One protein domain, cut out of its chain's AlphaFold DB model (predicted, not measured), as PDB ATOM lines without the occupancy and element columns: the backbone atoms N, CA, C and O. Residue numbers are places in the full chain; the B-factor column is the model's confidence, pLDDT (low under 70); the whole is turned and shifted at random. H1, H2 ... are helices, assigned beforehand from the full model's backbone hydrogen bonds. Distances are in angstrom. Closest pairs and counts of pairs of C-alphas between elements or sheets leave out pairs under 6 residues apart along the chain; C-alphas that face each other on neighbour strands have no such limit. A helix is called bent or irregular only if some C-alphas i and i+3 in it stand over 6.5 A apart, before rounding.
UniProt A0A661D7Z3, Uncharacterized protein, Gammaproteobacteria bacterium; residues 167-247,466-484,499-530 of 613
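Overview. This is residues 167 to 247, 466 to 484 and 499 to 530 of the 613 residues of an uncharacterized protein of Gammaproteobacteria bacterium (UniProt A0A661D7Z3). Helix H6 lies in the core, crossed by H5; the short H2 and the later part of the long H1 pack on H6, while arm H4b of the bent H4 packs on H5. H3 and H4a make a corner beyond H2, residues 167 to 179 of H1 stick out as an arm, and H7 lies away from the core, touching no helix. The printed part has 132 residues with seven named helices, H1 to H7 in order, and no named strand: all helix, with mostly crossed packing. It is only just compact, close to loose, with a radius of gyration of the C-alphas of 16.5 A and spans of 50 by 49 by 29 A.

Along the chain. H1, residues 167 to 194, begins at C-alpha (8.037, -4.499, -48.218) and is 40.2 A long. It has a kink of 42 degrees near residue 174 and is only just irregular: C-alphas 172 and 175 are 6.52 A apart. H2 is residues 200 to 204, 6.1 A, and H3 is residues 207 to 218, 16.4 A. H4, residues 222 to 246, was assigned as one helix by its hydrogen bonds but is bent, with C-alphas 233 and 236 6.6 A apart; its arms are H4a, residues 222 to 233, 16.0 A, and H4b, residues 236 to 246, 15.1 A, at a shallow tilt of 21 degrees. H5 is residues 472 to 481, 13.8 A; H6 is residues 499 to 514, 22.4 A. H7, residues 521 to 530, 13.9 A, ends at C-alpha (-15.517, 14.815, -77.055).

Arrangement. H2 and H6 are the hubs, touching three helices each; their closest C-alphas, Glu 202 and Ala 511, are 5.3 A apart. H5 and H6 touch at a steep tilt of 48 degrees, opposite ways, C-alphas 474 and 513 being closest at 3.8 A. H1 touches H6 with residues 187 to 191 alone, about perpendicular at 75 degrees, closest at C-alphas 191 and 508, 5.9 A. H1 touches H2 with residues 180 to 188 alone, closest at C-alphas 184 and 203, 5.3 A. H4b touches H5 at a shallow tilt of 29 degrees, the same way, closest at C-alphas 238 and 473, 6.1 A. H2 and H3 touch only at the corner, closest at C-alphas 201 and 209, 4.9 A. H3 touches H4a with residues 213 to 218 alone, about perpendicular at 74 degrees, closest at C-alphas 217 and 224, 4.2 A. H7 is close to H3 but not clearly touching, and apart from H6. Every O i to N i+4 pair is within hydrogen-bond range in H2, H3, H4a, H4b, H5, H6 and H7, and 21 of 24 in H1.

Size, cuts and confidence. The C-alphas of Arg 167 and Thr 466 are farthest apart, 56.5 A. Residues 248 to 465 and 485 to 498 are not printed; the C-alpha gaps across these cuts are 24.6 A and 14.0 A. Of the links printed whole, none is long. Mean pLDDT of the printed part is 81.2; residues 167 to 179, 220 to 224, 466 to 469 and 517 to 530 are under 70.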
ATOM      1  N   ARG A 167       7.781  -3.043 -48.144       42.28
ATOM      2  CA  ARG A 167       8.037  -4.499 -48.218       42.28
ATOM      3  C   ARG A 167       6.902  -5.256 -48.908       42.28
ATOM      4  O   ARG A 167       7.171  -6.097 -49.750       42.28
ATOM      5  N   SER A 168       5.650  -4.899 -48.623       38.62
ATOM      6  CA  SER A 168       4.481  -5.553 -49.231       38.62
ATOM      7  C   SER A 168       4.290  -5.218 -50.717       38.62
ATOM      8  O   SER A 168       3.671  -5.997 -51.436       38.62
ATOM      9  N   VAL A 169       4.817  -4.076 -51.177       40.12
ATOM     10  CA  VAL A 169       4.838  -3.681 -52.597       40.12
ATOM     11  C   VAL A 169       6.045  -4.299 -53.314       40.12
ATOM     12  O   VAL A 169       5.903  -4.817 -54.417       40.12
ATOM     13  N   LYS A 170       7.220  -4.346 -52.670       41.53
ATOM     14  CA  LYS A 170       8.436  -4.945 -53.239       41.53
ATOM     15  C   LYS A 170       8.261  -6.434 -53.571       41.53
ATOM     16  O   LYS A 170       8.654  -6.837 -54.651       41.53
ATOM     17  N   ASP A 171       7.602  -7.215 -52.717       46.00
ATOM     18  CA  ASP A 171       7.515  -8.677 -52.896       46.00
ATOM     19  C   ASP A 171       6.476  -9.140 -53.948       46.00
ATOM     20  O   ASP A 171       6.381 -10.330 -54.223       46.00
ATOM     21  N   LYS A 172       5.676  -8.233 -54.535       40.50
ATOM     22  CA  LYS A 172       4.705  -8.561 -55.606       40.50
ATOM     23  C   LYS A 172       4.906  -7.787 -56.905       40.50
ATOM     24  O   LYS A 172       4.451  -8.242 -57.942       40.50
ATOM     25  N   PHE A 173       5.558  -6.628 -56.846       41.56
ATOM     26  CA  PHE A 173       5.846  -5.816 -58.027       41.56
ATOM     27  C   PHE A 173       7.284  -5.973 -58.516       41.56
ATOM     28  O   PHE A 173       7.548  -5.617 -59.656       41.56
ATOM     29  N   ALA A 174       8.216  -6.485 -57.699       51.62
ATOM     30  CA  ALA A 174       9.592  -6.657 -58.153       51.62
ATOM     31  C   ALA A 174       9.716  -7.761 -59.209       51.62
ATOM     32  O   ALA A 174      10.386  -7.524 -60.199       51.62
ATOM     33  N   ASP A 175       9.057  -8.912 -59.062       47.88
ATOM     34  CA  ASP A 175       9.315 -10.039 -59.970       47.88
ATOM     35  C   ASP A 175       8.712  -9.811 -61.375       47.88
ATOM     36  O   ASP A 175       9.453  -9.831 -62.359       47.88
ATOM     37  N   ASP A 176       7.425  -9.451 -61.480       43.91
ATOM     38  CA  ASP A 176       6.760  -9.208 -62.779       43.91
ATOM     39  C   ASP A 176       7.284  -7.946 -63.499       43.91
ATOM     40  O   ASP A 176       7.367  -7.906 -64.729       43.91
ATOM     41  N   ALA A 177       7.663  -6.893 -62.757       55.66
ATOM     42  CA  ALA A 177       8.242  -5.690 -63.362       55.66
ATOM     43  C   ALA A 177       9.704  -5.895 -63.785       55.66
ATOM     44  O   ALA A 177      10.163  -5.230 -64.713       55.66
ATOM     45  N   VAL A 178      10.445  -6.795 -63.129       61.53
ATOM     46  CA  VAL A 178      11.832  -7.112 -63.500       61.53
ATOM     47  C   VAL A 178      11.878  -8.001 -64.743       61.53
ATOM     48  O   VAL A 178      12.711  -7.743 -65.611       61.53
ATOM     49  N   GLU A 179      10.975  -8.979 -64.885       67.12
ATOM     50  CA  GLU A 179      10.922  -9.846 -66.075       67.12
ATOM     51  C   GLU A 179      10.635  -9.036 -67.351       67.12
ATOM     52  O   GLU A 179      11.390  -9.116 -68.321       67.12
ATOM     53  N   GLY A 180       9.643  -8.136 -67.315       73.75
ATOM     54  CA  GLY A 180       9.338  -7.263 -68.454       73.75
ATOM     55  C   GLY A 180      10.467  -6.287 -68.822       73.75
ATOM     56  O   GLY A 180      10.640  -5.956 -69.995       73.75
ATOM     57  N   VAL A 181      11.272  -5.838 -67.848       75.75
ATOM     58  CA  VAL A 181      12.439  -4.966 -68.093       75.75
ATOM     59  C   VAL A 181      13.594  -5.738 -68.733       75.75
ATOM     60  O   VAL A 181      14.292  -5.191 -69.590       75.75
ATOM     61  N   ASP A 182      13.799  -6.995 -68.341       80.38
ATOM     62  CA  ASP A 182      14.833  -7.851 -68.916       80.38
ATOM     63  C   ASP A 182      14.517  -8.179 -70.388       80.38
ATOM     64  O   ASP A 182      15.383  -7.971 -71.243       80.38
ATOM     65  N   GLU A 183      13.275  -8.561 -70.702       85.56
ATOM     66  CA  GLU A 183      12.816  -8.803 -72.081       85.56
ATOM     67  C   GLU A 183      12.892  -7.544 -72.957       85.56
ATOM     68  O   GLU A 183      13.371  -7.587 -74.093       85.56
ATOM     69  N   ALA A 184      12.461  -6.398 -72.421       86.31
ATOM     70  CA  ALA A 184      12.553  -5.105 -73.089       86.31
ATOM     71  C   ALA A 184      14.011  -4.745 -73.418       86.31
ATOM     72  O   ALA A 184      14.333  -4.342 -74.537       86.31
ATOM     73  N   TYR A 185      14.918  -4.922 -72.461       85.69
ATOM     74  CA  TYR A 185      16.334  -4.651 -72.679       85.69
ATOM     75  C   TYR A 185      16.943  -5.568 -73.745       85.69
ATOM     76  O   TYR A 185      17.690  -5.097 -74.604       85.69
ATOM     77  N   GLU A 186      16.621  -6.863 -73.712       88.88
ATOM     78  CA  GLU A 186      17.075  -7.812 -74.732       88.88
ATOM     79  C   GLU A 186      16.552  -7.436 -76.122       88.88
ATOM     80  O   GLU A 186      17.333  -7.390 -77.071       88.88
ATOM     81  N   LEU A 187      15.269  -7.081 -76.242       92.69
ATOM     82  CA  LEU A 187      14.679  -6.631 -77.503       92.69
ATOM     83  C   LEU A 187      15.357  -5.363 -78.039       92.69
ATOM     84  O   LEU A 187      15.641  -5.284 -79.235       92.69
ATOM     85  N   ALA A 188      15.651  -4.391 -77.170       89.62
ATOM     86  CA  ALA A 188      16.361  -3.171 -77.549       89.62
ATOM     87  C   ALA A 188      17.773  -3.474 -78.074       89.62
ATOM     88  O   ALA A 188      18.135  -3.004 -79.152       89.62
ATOM     89  N   GLN A 189      18.542  -4.313 -77.371       91.50
ATOM     90  CA  GLN A 189      19.875  -4.729 -77.823       91.50
ATOM     91  C   GLN A 189      19.831  -5.496 -79.146       91.50
ATOM     92  O   GLN A 189      20.670  -5.288 -80.025       91.50
ATOM     93  N   GLN A 190      18.858  -6.396 -79.305       94.50
ATOM     94  CA  GLN A 190      18.685  -7.141 -80.546       94.50
ATOM     95  C   GLN A 190      18.345  -6.194 -81.701       94.50
ATOM     96  O   GLN A 190      18.961  -6.296 -82.764       94.50
ATOM     97  N   ALA A 191      17.434  -5.241 -81.497       95.38
ATOM     98  CA  ALA A 191      17.076  -4.247 -82.502       95.38
ATOM     99  C   ALA A 191      18.269  -3.356 -82.885       95.38
ATOM    100  O   ALA A 191      18.555  -3.205 -84.075       95.38
ATOM    101  N   GLU A 192      19.035  -2.879 -81.900       92.19
ATOM    102  CA  GLU A 192      20.274  -2.120 -82.104       92.19
ATOM    103  C   GLU A 192      21.303  -2.926 -82.912       92.19
ATOM    104  O   GLU A 192      21.863  -2.419 -83.885       92.19
ATOM    105  N   SER A 193      21.489  -4.216 -82.605       94.25
ATOM    106  CA  SER A 193      22.402  -5.099 -83.352       94.25
ATOM    107  C   SER A 193      22.000  -5.295 -84.822       94.25
ATOM    108  O   SER A 193      22.852  -5.523 -85.685       94.25
ATOM    109  N   GLN A 194      20.702  -5.176 -85.125       95.62
ATOM    110  CA  GLN A 194      20.169  -5.192 -86.490       95.62
ATOM    111  C   GLN A 194      20.165  -3.799 -87.137       95.62
ATOM    112  O   GLN A 194      19.892  -3.682 -88.334       95.62
ATOM    113  N   GLY A 195      20.502  -2.756 -86.373       95.25
ATOM    114  CA  GLY A 195      20.448  -1.361 -86.784       95.25
ATOM    115  C   GLY A 195      19.024  -0.842 -86.958       95.25
ATOM    116  O   GLY A 195      18.836   0.070 -87.752       95.25
ATOM    117  N   ILE A 196      18.029  -1.438 -86.292       96.19
ATOM    118  CA  ILE A 196      16.626  -1.016 -86.339       96.19
ATOM    119  C   ILE A 196      16.333  -0.203 -85.074       96.19
ATOM    120  O   ILE A 196      16.254  -0.792 -83.996       96.19
ATOM    121  N   PRO A 197      16.135   1.121 -85.173       93.31
ATOM    122  CA  PRO A 197      15.772   1.914 -84.008       93.31
ATOM    123  C   PRO A 197      14.330   1.595 -83.577       93.31
ATOM    124  O   PRO A 197      13.402   1.547 -84.394       93.31
ATOM    125  N   LEU A 198      14.140   1.350 -82.280       93.06
ATOM    126  CA  LEU A 198      12.834   1.155 -81.647       93.06
ATOM    127  C   LEU A 198      12.599   2.269 -80.634       93.06
ATOM    128  O   LEU A 198      13.515   2.652 -79.910       93.06
ATOM    129  N   THR A 199      11.367   2.765 -80.546       91.75
ATOM    130  CA  THR A 199      11.026   3.710 -79.476       91.75
ATOM    131  C   THR A 199      10.913   2.983 -78.135       91.75
ATOM    132  O   THR A 199      10.572   1.796 -78.101       91.75
ATOM    133  N   PRO A 200      11.107   3.679 -77.001       87.94
ATOM    134  CA  PRO A 200      10.907   3.083 -75.679       87.94
ATOM    135  C   PRO A 200       9.531   2.417 -75.516       87.94
ATOM    136  O   PRO A 200       9.427   1.339 -74.936       87.94
ATOM    137  N   ALA A 201       8.480   3.012 -76.090       88.19
ATOM    138  CA  ALA A 201       7.125   2.468 -76.053       88.19
ATOM    139  C   ALA A 201       6.974   1.160 -76.853       88.19
ATOM    140  O   ALA A 201       6.266   0.248 -76.425       88.19
ATOM    141  N   GLU A 202       7.650   1.042 -78.001       92.44
ATOM    142  CA  GLU A 202       7.660  -0.182 -78.810       92.44
ATOM    143  C   GLU A 202       8.407  -1.316 -78.105       92.44
ATOM    144  O   GLU A 202       7.919  -2.452 -78.097       92.44
ATOM    145  N   VAL A 203       9.546  -0.995 -77.481       91.00
ATOM    146  CA  VAL A 203      10.366  -1.933 -76.707       91.00
ATOM    147  C   VAL A 203       9.594  -2.464 -75.495       91.00
ATOM    148  O   VAL A 203       9.469  -3.674 -75.331       91.00
ATOM    149  N   LEU A 204       9.023  -1.564 -74.689       88.44
ATOM    150  CA  LEU A 204       8.279  -1.906 -73.470       88.44
ATOM    151  C   LEU A 204       6.875  -2.464 -73.743       88.44
ATOM    152  O   LEU A 204       6.202  -2.898 -72.813       88.44
ATOM    153  N   ASN A 205       6.409  -2.419 -74.997       90.12
ATOM    154  CA  ASN A 205       5.014  -2.690 -75.357       90.12
ATOM    155  C   ASN A 205       4.016  -1.861 -74.517       90.12
ATOM    156  O   ASN A 205       2.922  -2.324 -74.188       90.12
ATOM    157  N   ASP A 206       4.402  -0.638 -74.145       86.25
ATOM    158  CA  ASP A 206       3.588   0.214 -73.285       86.25
ATOM    159  C   ASP A 206       2.458   0.856 -74.091       86.25
ATOM    160  O   ASP A 206       2.667   1.718 -74.949       86.25
ATOM    161  N   ARG A 207       1.221   0.461 -73.788       84.62
ATOM    162  CA  ARG A 207       0.029   0.959 -74.476       84.62
ATOM    163  C   ARG A 207      -0.113   2.478 -74.369       84.62
ATOM    164  O   ARG A 207      -0.618   3.087 -75.312       84.62
ATOM    165  N   GLN A 208       0.289   3.092 -73.255       82.00
ATOM    166  CA  GLN A 208       0.171   4.541 -73.086       82.00
ATOM    167  C   GLN A 208       1.178   5.280 -73.966       82.00
ATOM    168  O   GLN A 208       0.765   6.117 -74.768       82.00
ATOM    169  N   GLY A 209       2.458   4.912 -73.911       84.56
ATOM    170  CA  GLY A 209       3.492   5.441 -74.796       84.56
ATOM    171  C   GLY A 209       3.169   5.235 -76.278       84.56
ATOM    172  O   GLY A 209       3.324   6.160 -77.072       84.56
ATOM    173  N   LEU A 210       2.623   4.072 -76.652       86.50
ATOM    174  CA  LEU A 210       2.179   3.799 -78.025       86.50
ATOM    175  C   LEU A 210       1.001   4.695 -78.442       86.50
ATOM    176  O   LEU A 210       0.958   5.171 -79.578       86.50
ATOM    177  N   ASN A 211       0.056   4.966 -77.534       83.19
ATOM    178  CA  ASN A 211      -1.033   5.912 -77.788       83.19
ATOM    179  C   ASN A 211      -0.512   7.343 -77.944       83.19
ATOM    180  O   ASN A 211      -0.975   8.041 -78.840       83.19
ATOM    181  N   VAL A 212       0.446   7.768 -77.112       83.69
ATOM    182  CA  VAL A 212       1.094   9.086 -77.221       83.69
ATOM    183  C   VAL A 212       1.845   9.198 -78.545       83.69
ATOM    184  O   VAL A 212       1.681  10.187 -79.246       83.69
ATOM    185  N   GLN A 213       2.594   8.170 -78.946       85.69
ATOM    186  CA  GLN A 213       3.297   8.136 -80.229       85.69
ATOM    187  C   GLN A 213       2.326   8.220 -81.418       85.69
ATOM    188  O   GLN A 213       2.543   9.008 -82.337       85.69
ATOM    189  N   SER A 214       1.227   7.456 -81.385       85.88
ATOM    190  CA  SER A 214       0.164   7.529 -82.400       85.88
ATOM    191  C   SER A 214      -0.498   8.905 -82.428       85.88
ATOM    192  O   SER A 214      -0.824   9.415 -83.493       85.88
ATOM    193  N   TRP A 215      -0.701   9.503 -81.258       83.00
ATOM    194  CA  TRP A 215      -1.311  10.812 -81.123       83.00
ATOM    195  C   TRP A 215      -0.417  11.931 -81.661       83.00
ATOM    196  O   TRP A 215      -0.894  12.741 -82.448       83.00
ATOM    197  N   LEU A 216       0.873  11.944 -81.301       83.50
ATOM    198  CA  LEU A 216       1.858  12.913 -81.794       83.50
ATOM    199  C   LEU A 216       1.954  12.892 -83.322       83.50
ATOM    200  O   LEU A 216       2.074  13.944 -83.942       83.50
ATOM    201  N   ARG A 217       1.835  11.705 -83.926       84.69
ATOM    202  CA  ARG A 217       1.778  11.538 -85.381       84.69
ATOM    203  C   ARG A 217       0.552  12.204 -86.011       84.69
ATOM    204  O   ARG A 217       0.629  12.757 -87.099       84.69
ATOM    205  N   ASP A 218      -0.586  12.161 -85.329       81.44
ATOM    206  CA  ASP A 218      -1.847  12.701 -85.842       81.44
ATOM    207  C   ASP A 218      -1.985  14.224 -85.634       81.44
ATOM    208  O   ASP A 218      -2.952  14.823 -86.127       81.44
ATOM    209  N   LEU A 219      -1.051  14.860 -84.912       79.44
ATOM    210  CA  LEU A 219      -1.073  16.301 -84.671       79.44
ATOM    211  C   LEU A 219      -0.741  17.089 -85.946       79.44
ATOM    212  O   LEU A 219       0.257  16.818 -86.611       79.44
ATOM    213  N   PRO A 220      -1.522  18.124 -86.294       60.53
ATOM    214  CA  PRO A 220      -1.078  19.086 -87.292       60.53
ATOM    215  C   PRO A 220       0.145  19.849 -86.742       60.53
ATOM    216  O   PRO A 220       0.085  20.315 -85.609       60.53
ATOM    217  N   ASN A 221       1.206  20.018 -87.549       65.06
ATOM    218  CA  ASN A 221       2.467  20.757 -87.274       65.06
ATOM    219  C   ASN A 221       3.662  19.914 -86.756       65.06
ATOM    220  O   ASN A 221       3.560  18.708 -86.599       65.06
ATOM    221  N   SER A 222       4.820  20.566 -86.555       57.38
ATOM    222  CA  SER A 222       6.198  20.032 -86.408       57.38
ATOM    223  C   SER A 222       6.401  18.748 -85.587       57.38
ATOM    224  O   SER A 222       7.342  18.008 -85.869       57.38
ATOM    225  N   ALA A 223       5.548  18.459 -84.603       62.25
ATOM    226  CA  ALA A 223       5.605  17.219 -83.833       62.25
ATOM    227  C   ALA A 223       5.254  15.971 -84.670       62.25
ATOM    228  O   ALA A 223       5.922  14.949 -84.513       62.25
ATOM    229  N   SER A 224       4.286  16.055 -85.598       67.25
ATOM    230  CA  SER A 224       4.004  14.948 -86.528       67.25
ATOM    231  C   SER A 224       5.141  14.757 -87.510       67.25
ATOM    232  O   SER A 224       5.597  13.632 -87.668       67.25
ATOM    233  N   GLY A 225       5.687  15.854 -88.048       81.19
ATOM    234  CA  GLY A 225       6.859  15.825 -88.924       81.19
ATOM    235  C   GLY A 225       8.017  15.036 -88.313       81.19
ATOM    236  O   GLY A 225       8.510  14.117 -88.942       81.19
ATOM    237  N   LYS A 226       8.385  15.290 -87.050       86.06
ATOM    238  CA  LYS A 226       9.492  14.567 -86.395       86.06
ATOM    239  C   LYS A 226       9.213  13.079 -86.170       86.06
ATOM    240  O   LYS A 226      10.118  12.261 -86.334       86.06
ATOM    241  N   VAL A 227       7.995  12.719 -85.754       84.88
ATOM    242  CA  VAL A 227       7.618  11.310 -85.549       84.88
ATOM    243  C   VAL A 227       7.533  10.584 -86.888       84.88
ATOM    244  O   VAL A 227       8.067   9.484 -87.004       84.88
ATOM    245  N   ASP A 228       6.933  11.198 -87.904       84.75
ATOM    246  CA  ASP A 228       6.863  10.652 -89.258       84.75
ATOM    247  C   ASP A 228       8.251  10.538 -89.896       84.75
ATOM    248  O   ASP A 228       8.568   9.475 -90.423       84.75
ATOM    249  N   ASP A 229       9.113  11.550 -89.759       87.88
ATOM    250  CA  ASP A 229      10.500  11.539 -90.238       87.88
ATOM    251  C   ASP A 229      11.301  10.402 -89.590       87.88
ATOM    252  O   ASP A 229      12.052   9.703 -90.267       87.88
ATOM    253  N   TYR A 230      11.116  10.164 -88.287       89.69
ATOM    254  CA  TYR A 230      11.721   9.030 -87.583       89.69
ATOM    255  C   TYR A 230      11.180   7.682 -88.075       89.69
ATOM    256  O   TYR A 230      11.931   6.733 -88.306       89.69
ATOM    257  N   MET A 231       9.865   7.577 -88.272       89.44
ATOM    258  CA  MET A 231       9.264   6.359 -88.810       89.44
ATOM    259  C   MET A 231       9.729   6.078 -90.241       89.44
ATOM    260  O   MET A 231       9.999   4.925 -90.577       89.44
ATOM    261  N   ALA A 232       9.844   7.117 -91.068       89.62
ATOM    262  CA  ALA A 232      10.319   7.045 -92.440       89.62
ATOM    263  C   ALA A 232      11.815   6.705 -92.496       89.62
ATOM    264  O   ALA A 232      12.211   5.820 -93.260       89.62
ATOM    265  N   SER A 233      12.641   7.319 -91.641       91.06
ATOM    266  CA  SER A 233      14.081   7.042 -91.571       91.06
ATOM    267  C   SER A 233      14.372   5.598 -91.163       91.06
ATOM    268  O   SER A 233      15.348   5.020 -91.636       91.06
ATOM    269  N   ARG A 234      13.486   4.963 -90.382       93.06
ATOM    270  CA  ARG A 234      13.567   3.547 -89.996       93.06
ATOM    271  C   ARG A 234      13.317   2.562 -91.144       93.06
ATOM    272  O   ARG A 234      13.817   1.435 -91.096       93.06
ATOM    273  N   VAL A 235      12.559   2.934 -92.176       92.81
ATOM    274  CA  VAL A 235      12.176   2.015 -93.268       92.81
ATOM    275  C   VAL A 235      13.400   1.410 -93.985       92.81
ATOM    276  O   VAL A 235      13.444   0.183 -94.110       92.81
ATOM    277  N   PRO A 236      14.430   2.185 -94.387       94.12
ATOM    278  CA  PRO A 236      15.684   1.645 -94.923       94.12
ATOM    279  C   PRO A 236      16.408   0.661 -93.997       94.12
ATOM    280  O   PRO A 236      16.968  -0.329 -94.476       94.12
ATOM    281  N   HIS A 237      16.388   0.891 -92.681       95.44
ATOM    282  CA  HIS A 237      17.009  -0.005 -91.701       95.44
ATOM    283  C   HIS A 237      16.291  -1.355 -91.641       95.44
ATOM    284  O   HIS A 237      16.924  -2.409 -91.722       95.44
ATOM    285  N   VAL A 238      14.956  -1.322 -91.589       95.62
ATOM    286  CA  VAL A 238      14.111  -2.522 -91.646       95.62
ATOM    287  C   VAL A 238      14.317  -3.276 -92.959       95.62
ATOM    288  O   VAL A 238      14.520  -4.490 -92.941       95.62
ATOM    289  N   ALA A 239      14.312  -2.570 -94.093       94.94
ATOM    290  CA  ALA A 239      14.561  -3.164 -95.402       94.94
ATOM    291  C   ALA A 239      15.934  -3.850 -95.449       94.94
ATOM    292  O   ALA A 239      16.020  -5.018 -95.819       94.94
ATOM    293  N   THR A 240      16.985  -3.175 -94.975       95.62
ATOM    294  CA  THR A 240      18.351  -3.716 -94.921       95.62
ATOM    295  C   THR A 240      18.440  -4.967 -94.041       95.62
ATOM    296  O   THR A 240      19.084  -5.948 -94.415       95.62
ATOM    297  N   ALA A 241      17.795  -4.967 -92.871       96.50
ATOM    298  CA  ALA A 241      17.777  -6.121 -91.973       96.50
ATOM    299  C   ALA A 241      17.044  -7.324 -92.593       96.50
ATOM    300  O   ALA A 241      17.538  -8.452 -92.526       96.50
ATOM    301  N   ILE A 242      15.910  -7.089 -93.265       95.88
ATOM    302  CA  ILE A 242      15.194  -8.132 -94.011       95.88
ATOM    303  C   ILE A 242      16.066  -8.649 -95.165       95.88
ATOM    304  O   ILE A 242      16.219  -9.861 -95.321       95.88
ATOM    305  N   GLU A 243      16.696  -7.760 -95.938       95.00
ATOM    306  CA  GLU A 243      17.565  -8.111 -97.069       95.00
ATOM    307  C   GLU A 243      18.745  -9.008 -96.666       95.00
ATOM    308  O   GLU A 243      19.051  -9.978 -97.367       95.00
ATOM    309  N   LYS A 244      19.355  -8.753 -95.498       95.12
ATOM    310  CA  LYS A 244      20.410  -9.609 -94.927       95.12
ATOM    311  C   LYS A 244      19.935 -11.046 -94.695       95.12
ATOM    312  O   LYS A 244      20.687 -11.980 -94.962       95.12
ATOM    313  N   VAL A 245      18.697 -11.233 -94.234       93.81
ATOM    314  CA  VAL A 245      18.135 -12.567 -93.954       93.81
ATOM    315  C   VAL A 245      17.675 -13.275 -95.226       93.81
ATOM    316  O   VAL A 245      17.936 -14.467 -95.387       93.81
ATOM    317  N   VAL A 246      17.013 -12.573 -96.152       91.56
ATOM    318  CA  VAL A 246      16.493 -13.193 -97.389       91.56
ATOM    319  C   VAL A 246      17.586 -13.515 -98.412       91.56
ATOM    320  O   VAL A 246      17.360 -14.307 -99.324       91.56
ATOM    321  N   GLY A 247      18.777 -12.934 -98.266       89.81
ATOM    322  CA  GLY A 247      19.939 -13.241 -99.090       89.81
ATOM    323  C   GLY A 247      19.839 -12.787-100.554       89.81
ATOM    324  O   GLY A 247      18.845 -12.243-101.054       89.81
ATOM    325  N   THR A 466       2.342   1.711-103.178       53.94
ATOM    326  CA  THR A 466       2.049   2.963-103.899       53.94
ATOM    327  C   THR A 466       1.767   4.064-102.871       53.94
ATOM    328  O   THR A 466       0.616   4.428-102.644       53.94
ATOM    329  N   GLY A 467       2.815   4.510-102.174       67.75
ATOM    330  CA  GLY A 467       2.773   5.459-101.056       67.75
ATOM    331  C   GLY A 467       3.933   5.245-100.075       67.75
ATOM    332  O   GLY A 467       4.636   4.238-100.145       67.75
ATOM    333  N   GLU A 468       4.134   6.188 -99.156       66.94
ATOM    334  CA  GLU A 468       5.153   6.107 -98.104       66.94
ATOM    335  C   GLU A 468       4.762   5.020 -97.084       66.94
ATOM    336  O   GLU A 468       3.912   5.218 -96.215       66.94
ATOM    337  N   VAL A 469       5.312   3.808 -97.235       65.12
ATOM    338  CA  VAL A 469       5.055   2.696 -96.305       65.12
ATOM    339  C   VAL A 469       5.882   2.897 -95.047       65.12
ATOM    340  O   VAL A 469       7.000   2.412 -94.927       65.12
ATOM    341  N   THR A 470       5.289   3.588 -94.083       77.38
ATOM    342  CA  THR A 470       5.899   3.871 -92.779       77.38
ATOM    343  C   THR A 470       5.981   2.629 -91.873       77.38
ATOM    344  O   THR A 470       6.835   2.569 -90.995       77.38
ATOM    345  N   ASN A 471       5.168   1.586 -92.114       90.06
ATOM    346  CA  ASN A 471       5.118   0.351 -91.306       90.06
ATOM    347  C   ASN A 471       5.577  -0.921 -92.052       90.06
ATOM    348  O   ASN A 471       4.895  -1.951 -92.044       90.06
ATOM    349  N   LEU A 472       6.718  -0.870 -92.738       93.62
ATOM    350  CA  LEU A 472       7.219  -2.021 -93.499       93.62
ATOM    351  C   LEU A 472       7.443  -3.266 -92.616       93.62
ATOM    352  O   LEU A 472       7.067  -4.374 -93.002       93.62
ATOM    353  N   GLY A 473       8.002  -3.082 -91.414       94.94
ATOM    354  CA  GLY A 473       8.342  -4.175 -90.497       94.94
ATOM    355  C   GLY A 473       7.117  -4.913 -89.960       94.94
ATOM    356  O   GLY A 473       7.017  -6.131 -90.114       94.94
ATOM    357  N   GLY A 474       6.132  -4.184 -89.428       95.19
ATOM    358  CA  GLY A 474       4.900  -4.784 -88.917       95.19
ATOM    359  C   GLY A 474       4.084  -5.503 -89.998       95.19
ATOM    360  O   GLY A 474       3.502  -6.561 -89.739       95.19
ATOM    361  N   LEU A 475       4.063  -4.972 -91.228       94.44
ATOM    362  CA  LEU A 475       3.410  -5.626 -92.368       94.44
ATOM    363  C   LEU A 475       4.126  -6.919 -92.772       94.44
ATOM    364  O   LEU A 475       3.462  -7.934 -92.997       94.44
ATOM    365  N   PHE A 476       5.461  -6.911 -92.813       96.25
ATOM    366  CA  PHE A 476       6.246  -8.108 -93.113       96.25
ATOM    367  C   PHE A 476       6.076  -9.183 -92.041       96.25
ATOM    368  O   PHE A 476       5.762 -10.329 -92.375       96.25
ATOM    369  N   TYR A 477       6.150  -8.805 -90.761       96.94
ATOM    370  CA  TYR A 477       5.847  -9.697 -89.642       96.94
ATOM    371  C   TYR A 477       4.461 -10.333 -89.792       96.94
ATOM    372  O   TYR A 477       4.327 -11.551 -89.749       96.94
ATOM    373  N   LYS A 478       3.412  -9.545 -90.052       95.81
ATOM    374  CA  LYS A 478       2.056 -10.084 -90.235       95.81
ATOM    375  C   LYS A 478       1.972 -11.051 -91.424       95.81
ATOM    376  O   LYS A 478       1.268 -12.066 -91.362       95.81
ATOM    377  N   GLN A 479       2.687 -10.758 -92.506       95.62
ATOM    378  CA  GLN A 479       2.675 -11.595 -93.699       95.62
ATOM    379  C   GLN A 479       3.366 -12.944 -93.468       95.62
ATOM    380  O   GLN A 479       2.850 -13.964 -93.931       95.62
ATOM    381  N   VAL A 480       4.463 -12.973 -92.712       96.44
ATOM    382  CA  VAL A 480       5.302 -14.168 -92.528       96.44
ATOM    383  C   VAL A 480       4.993 -14.907 -91.217       96.44
ATOM    384  O   VAL A 480       4.920 -16.129 -91.209       96.44
ATOM    385  N   PHE A 481       4.764 -14.192 -90.117       96.56
ATOM    386  CA  PHE A 481       4.577 -14.706 -88.747       96.56
ATOM    387  C   PHE A 481       3.191 -14.416 -88.152       96.56
ATOM    388  O   PHE A 481       2.913 -14.820 -87.026       96.56
ATOM    389  N   GLY A 482       2.289 -13.762 -88.891       94.38
ATOM    390  CA  GLY A 482       1.010 -13.274 -88.355       94.38
ATOM    391  C   GLY A 482       0.011 -14.331 -87.865       94.38
ATOM    392  O   GLY A 482      -1.077 -13.960 -87.440       94.38
ATOM    393  N   SER A 483       0.338 -15.624 -87.932       97.00
ATOM    394  CA  SER A 483      -0.419 -16.687 -87.269       97.00
ATOM    395  C   SER A 483       0.513 -17.742 -86.677       97.00
ATOM    396  O   SER A 483       1.613 -17.978 -87.180       97.00
ATOM    397  N   GLU A 484       0.059 -18.421 -85.622       96.88
ATOM    398  CA  GLU A 484       0.769 -19.564 -85.034       96.88
ATOM    399  C   GLU A 484       1.054 -20.660 -86.061       96.88
ATOM    400  O   GLU A 484       2.168 -21.173 -86.125       96.88
ATOM    401  N   TYR A 499      15.929 -20.779 -87.235       96.81
ATOM    402  CA  TYR A 499      14.598 -20.385 -86.791       96.81
ATOM    403  C   TYR A 499      14.676 -19.348 -85.675       96.81
ATOM    404  O   TYR A 499      13.960 -18.358 -85.749       96.81
ATOM    405  N   LYS A 500      15.562 -19.538 -84.686       96.44
ATOM    406  CA  LYS A 500      15.774 -18.564 -83.611       96.44
ATOM    407  C   LYS A 500      16.182 -17.204 -84.177       96.44
ATOM    408  O   LYS A 500      15.511 -16.226 -83.893       96.44
ATOM    409  N   ALA A 501      17.186 -17.154 -85.053       95.31
ATOM    410  CA  ALA A 501      17.631 -15.896 -85.658       95.31
ATOM    411  C   ALA A 501      16.509 -15.170 -86.429       95.31
ATOM    412  O   ALA A 501      16.378 -13.950 -86.345       95.31
ATOM    413  N   ILE A 502      15.675 -15.912 -87.166       96.25
ATOM    414  CA  ILE A 502      14.516 -15.330 -87.854       96.25
ATOM    415  C   ILE A 502      13.444 -14.904 -86.856       96.25
ATOM    416  O   ILE A 502      12.864 -13.841 -87.032       96.25
ATOM    417  N   ASN A 503      13.176 -15.699 -85.824       96.94
ATOM    418  CA  ASN A 503      12.215 -15.368 -84.781       96.94
ATOM    419  C   ASN A 503      12.609 -14.079 -84.052       96.94
ATOM    420  O   ASN A 503      11.763 -13.208 -83.902       96.94
ATOM    421  N   ASP A 504      13.883 -13.923 -83.692       96.38
ATOM    422  CA  ASP A 504      14.411 -12.720 -83.042       96.38
ATOM    423  C   ASP A 504      14.208 -11.486 -83.945       96.38
ATOM    424  O   ASP A 504      13.652 -10.476 -83.511       96.38
ATOM    425  N   LEU A 505      14.525 -11.597 -85.246       97.12
ATOM    426  CA  LEU A 505      14.204 -10.542 -86.215       97.12
ATOM    427  C   LEU A 505      12.694 -10.271 -86.290       97.12
ATOM    428  O   LEU A 505      12.281  -9.116 -86.289       97.12
ATOM    429  N   MET A 506      11.854 -11.305 -86.356       97.69
ATOM    430  CA  MET A 506      10.399 -11.149 -86.435       97.69
ATOM    431  C   MET A 506       9.817 -10.468 -85.195       97.69
ATOM    432  O   MET A 506       8.897  -9.670 -85.349       97.69
ATOM    433  N   THR A 507      10.367 -10.710 -84.003       96.94
ATOM    434  CA  THR A 507       9.995 -10.003 -82.769       96.94
ATOM    435  C   THR A 507      10.325  -8.514 -82.857       96.94
ATOM    436  O   THR A 507       9.477  -7.676 -82.547       96.94
ATOM    437  N   ILE A 508      11.515  -8.160 -83.361       97.38
ATOM    438  CA  ILE A 508      11.879  -6.757 -83.616       97.38
ATOM    439  C   ILE A 508      10.900  -6.130 -84.616       97.38
ATOM    440  O   ILE A 508      10.370  -5.044 -84.383       97.38
ATOM    441  N   LEU A 509      10.611  -6.818 -85.724       96.75
ATOM    442  CA  LEU A 509       9.699  -6.316 -86.752       96.75
ATOM    443  C   LEU A 509       8.257  -6.184 -86.243       96.75
ATOM    444  O   LEU A 509       7.576  -5.221 -86.596       96.75
ATOM    445  N   GLU A 510       7.790  -7.082 -85.376       96.50
ATOM    446  CA  GLU A 510       6.513  -6.919 -84.680       96.50
ATOM    447  C   GLU A 510       6.510  -5.649 -83.825       96.50
ATOM    448  O   GLU A 510       5.540  -4.889 -83.882       96.50
ATOM    449  N   ALA A 511       7.592  -5.404 -83.075       95.94
ATOM    450  CA  ALA A 511       7.737  -4.225 -82.229       95.94
ATOM    451  C   ALA A 511       7.649  -2.927 -83.043       95.94
ATOM    452  O   ALA A 511       6.873  -2.046 -82.673       95.94
ATOM    453  N   THR A 512       8.300  -2.857 -84.215       95.44
ATOM    454  CA  THR A 512       8.160  -1.699 -85.129       95.44
ATOM    455  C   THR A 512       6.711  -1.447 -85.558       95.44
ATOM    456  O   THR A 512       6.319  -0.314 -85.826       95.44
ATOM    457  N   GLY A 513       5.885  -2.498 -85.610       93.69
ATOM    458  CA  GLY A 513       4.477  -2.408 -85.979       93.69
ATOM    459  C   GLY A 513       3.550  -1.957 -84.853       93.69
ATOM    460  O   GLY A 513       2.411  -1.570 -85.136       93.69
ATOM    461  N   ARG A 514       3.996  -1.993 -83.590       92.81
ATOM    462  CA  ARG A 514       3.179  -1.617 -82.423       92.81
ATOM    463  C   ARG A 514       2.794  -0.138 -82.470       92.81
ATOM    464  O   ARG A 514       1.623   0.170 -82.253       92.81
ATOM    465  N   GLY A 515       3.714   0.740 -82.879       85.81
ATOM    466  CA  GLY A 515       3.469   2.181 -83.050       85.81
ATOM    467  C   GLY A 515       2.439   2.532 -84.134       85.81
ATOM    468  O   GLY A 515       1.955   3.659 -84.200       85.81
ATOM    469  N   PHE A 516       2.053   1.565 -84.974       84.50
ATOM    470  CA  PHE A 516       1.060   1.744 -86.036       84.50
ATOM    471  C   PHE A 516      -0.291   1.088 -85.747       84.50
ATOM    472  O   PHE A 516      -1.227   1.296 -86.515       84.50
ATOM    473  N   LYS A 517      -0.428   0.316 -84.659       69.94
ATOM    474  CA  LYS A 517      -1.671  -0.404 -84.305       69.94
ATOM    475  C   LYS A 517      -2.792   0.500 -83.755       69.94
ATOM    476  O   LYS A 517      -3.777  -0.010 -83.225       69.94
ATOM    477  N   GLY A 518      -2.676   1.820 -83.894       55.44
ATOM    478  CA  GLY A 518      -3.688   2.777 -83.457       55.44
ATOM    479  C   GLY A 518      -5.024   2.577 -84.173       55.44
ATOM    480  O   GLY A 518      -5.072   2.394 -85.388       55.44
ATOM    481  N   ASN A 519      -6.103   2.592 -83.387       46.97
ATOM    482  CA  ASN A 519      -7.501   2.570 -83.817       46.97
ATOM    483  C   ASN A 519      -7.753   3.535 -84.983       46.97
ATOM    484  O   ASN A 519      -6.995   4.485 -85.156       46.97
ATOM    485  N   SER A 520      -8.841   3.323 -85.742       52.56
ATOM    486  CA  SER A 520      -9.356   4.313 -86.703       52.56
ATOM    487  C   SER A 520      -9.090   5.717 -86.161       52.56
ATOM    488  O   SER A 520      -9.555   6.044 -85.067       52.56
ATOM    489  N   THR A 521      -8.306   6.513 -86.889       56.62
ATOM    490  CA  THR A 521      -7.967   7.897 -86.522       56.62
ATOM    491  C   THR A 521      -9.227   8.687 -86.158       56.62
ATOM    492  O   THR A 521      -9.196   9.586 -85.325       56.62
ATOM    493  N   THR A 522     -10.376   8.286 -86.707       59.19
ATOM    494  CA  THR A 522     -11.711   8.757 -86.349       59.19
ATOM    495  C   THR A 522     -12.095   8.470 -84.895       59.19
ATOM    496  O   THR A 522     -12.551   9.384 -84.231       59.19
ATOM    497  N   ALA A 523     -11.893   7.265 -84.357       55.88
ATOM    498  CA  ALA A 523     -12.257   6.924 -82.975       55.88
ATOM    499  C   ALA A 523     -11.407   7.677 -81.936       55.88
ATOM    500  O   ALA A 523     -11.937   8.156 -80.935       55.88
ATOM    501  N   GLN A 524     -10.104   7.838 -82.193       58.12
ATOM    502  CA  GLN A 524      -9.239   8.665 -81.343       58.12
ATOM    503  C   GLN A 524      -9.582  10.153 -81.466       58.12
ATOM    504  O   GLN A 524      -9.715  10.825 -80.445       58.12
ATOM    505  N   ARG A 525      -9.821  10.661 -82.685       60.16
ATOM    506  CA  ARG A 525     -10.298  12.039 -82.884       60.16
ATOM    507  C   ARG A 525     -11.647  12.284 -82.222       60.16
ATOM    508  O   ARG A 525     -11.830  13.361 -81.676       60.16
ATOM    509  N   THR A 526     -12.567  11.321 -82.223       62.44
ATOM    510  CA  THR A 526     -13.853  11.437 -81.523       62.44
ATOM    511  C   THR A 526     -13.645  11.516 -80.016       62.44
ATOM    512  O   THR A 526     -14.109  12.477 -79.422       62.44
ATOM    513  N   LEU A 527     -12.861  10.616 -79.409       56.62
ATOM    514  CA  LEU A 527     -12.558  10.671 -77.970       56.62
ATOM    515  C   LEU A 527     -11.865  11.980 -77.562       56.62
ATOM    516  O   LEU A 527     -12.141  12.527 -76.497       56.62
ATOM    517  N   MET A 528     -10.972  12.504 -78.403       56.81
ATOM    518  CA  MET A 528     -10.309  13.780 -78.137       56.81
ATOM    519  C   MET A 528     -11.211  14.987 -78.378       56.81
ATOM    520  O   MET A 528     -11.173  15.919 -77.584       56.81
ATOM    521  N   ASN A 529     -12.032  14.979 -79.428       59.88
ATOM    522  CA  ASN A 529     -12.991  16.048 -79.697       59.88
ATOM    523  C   ASN A 529     -14.091  16.075 -78.635       59.88
ATOM    524  O   ASN A 529     -14.451  17.154 -78.187       59.88
ATOM    525  N   GLU A 530     -14.579  14.922 -78.177       60.47
ATOM    526  CA  GLU A 530     -15.517  14.815 -77.055       60.47
ATOM    527  C   GLU A 530     -14.894  15.398 -75.780       60.47
ATOM    528  O   GLU A 530     -15.497  16.270 -75.155       60.47
TER     529      GLU A 530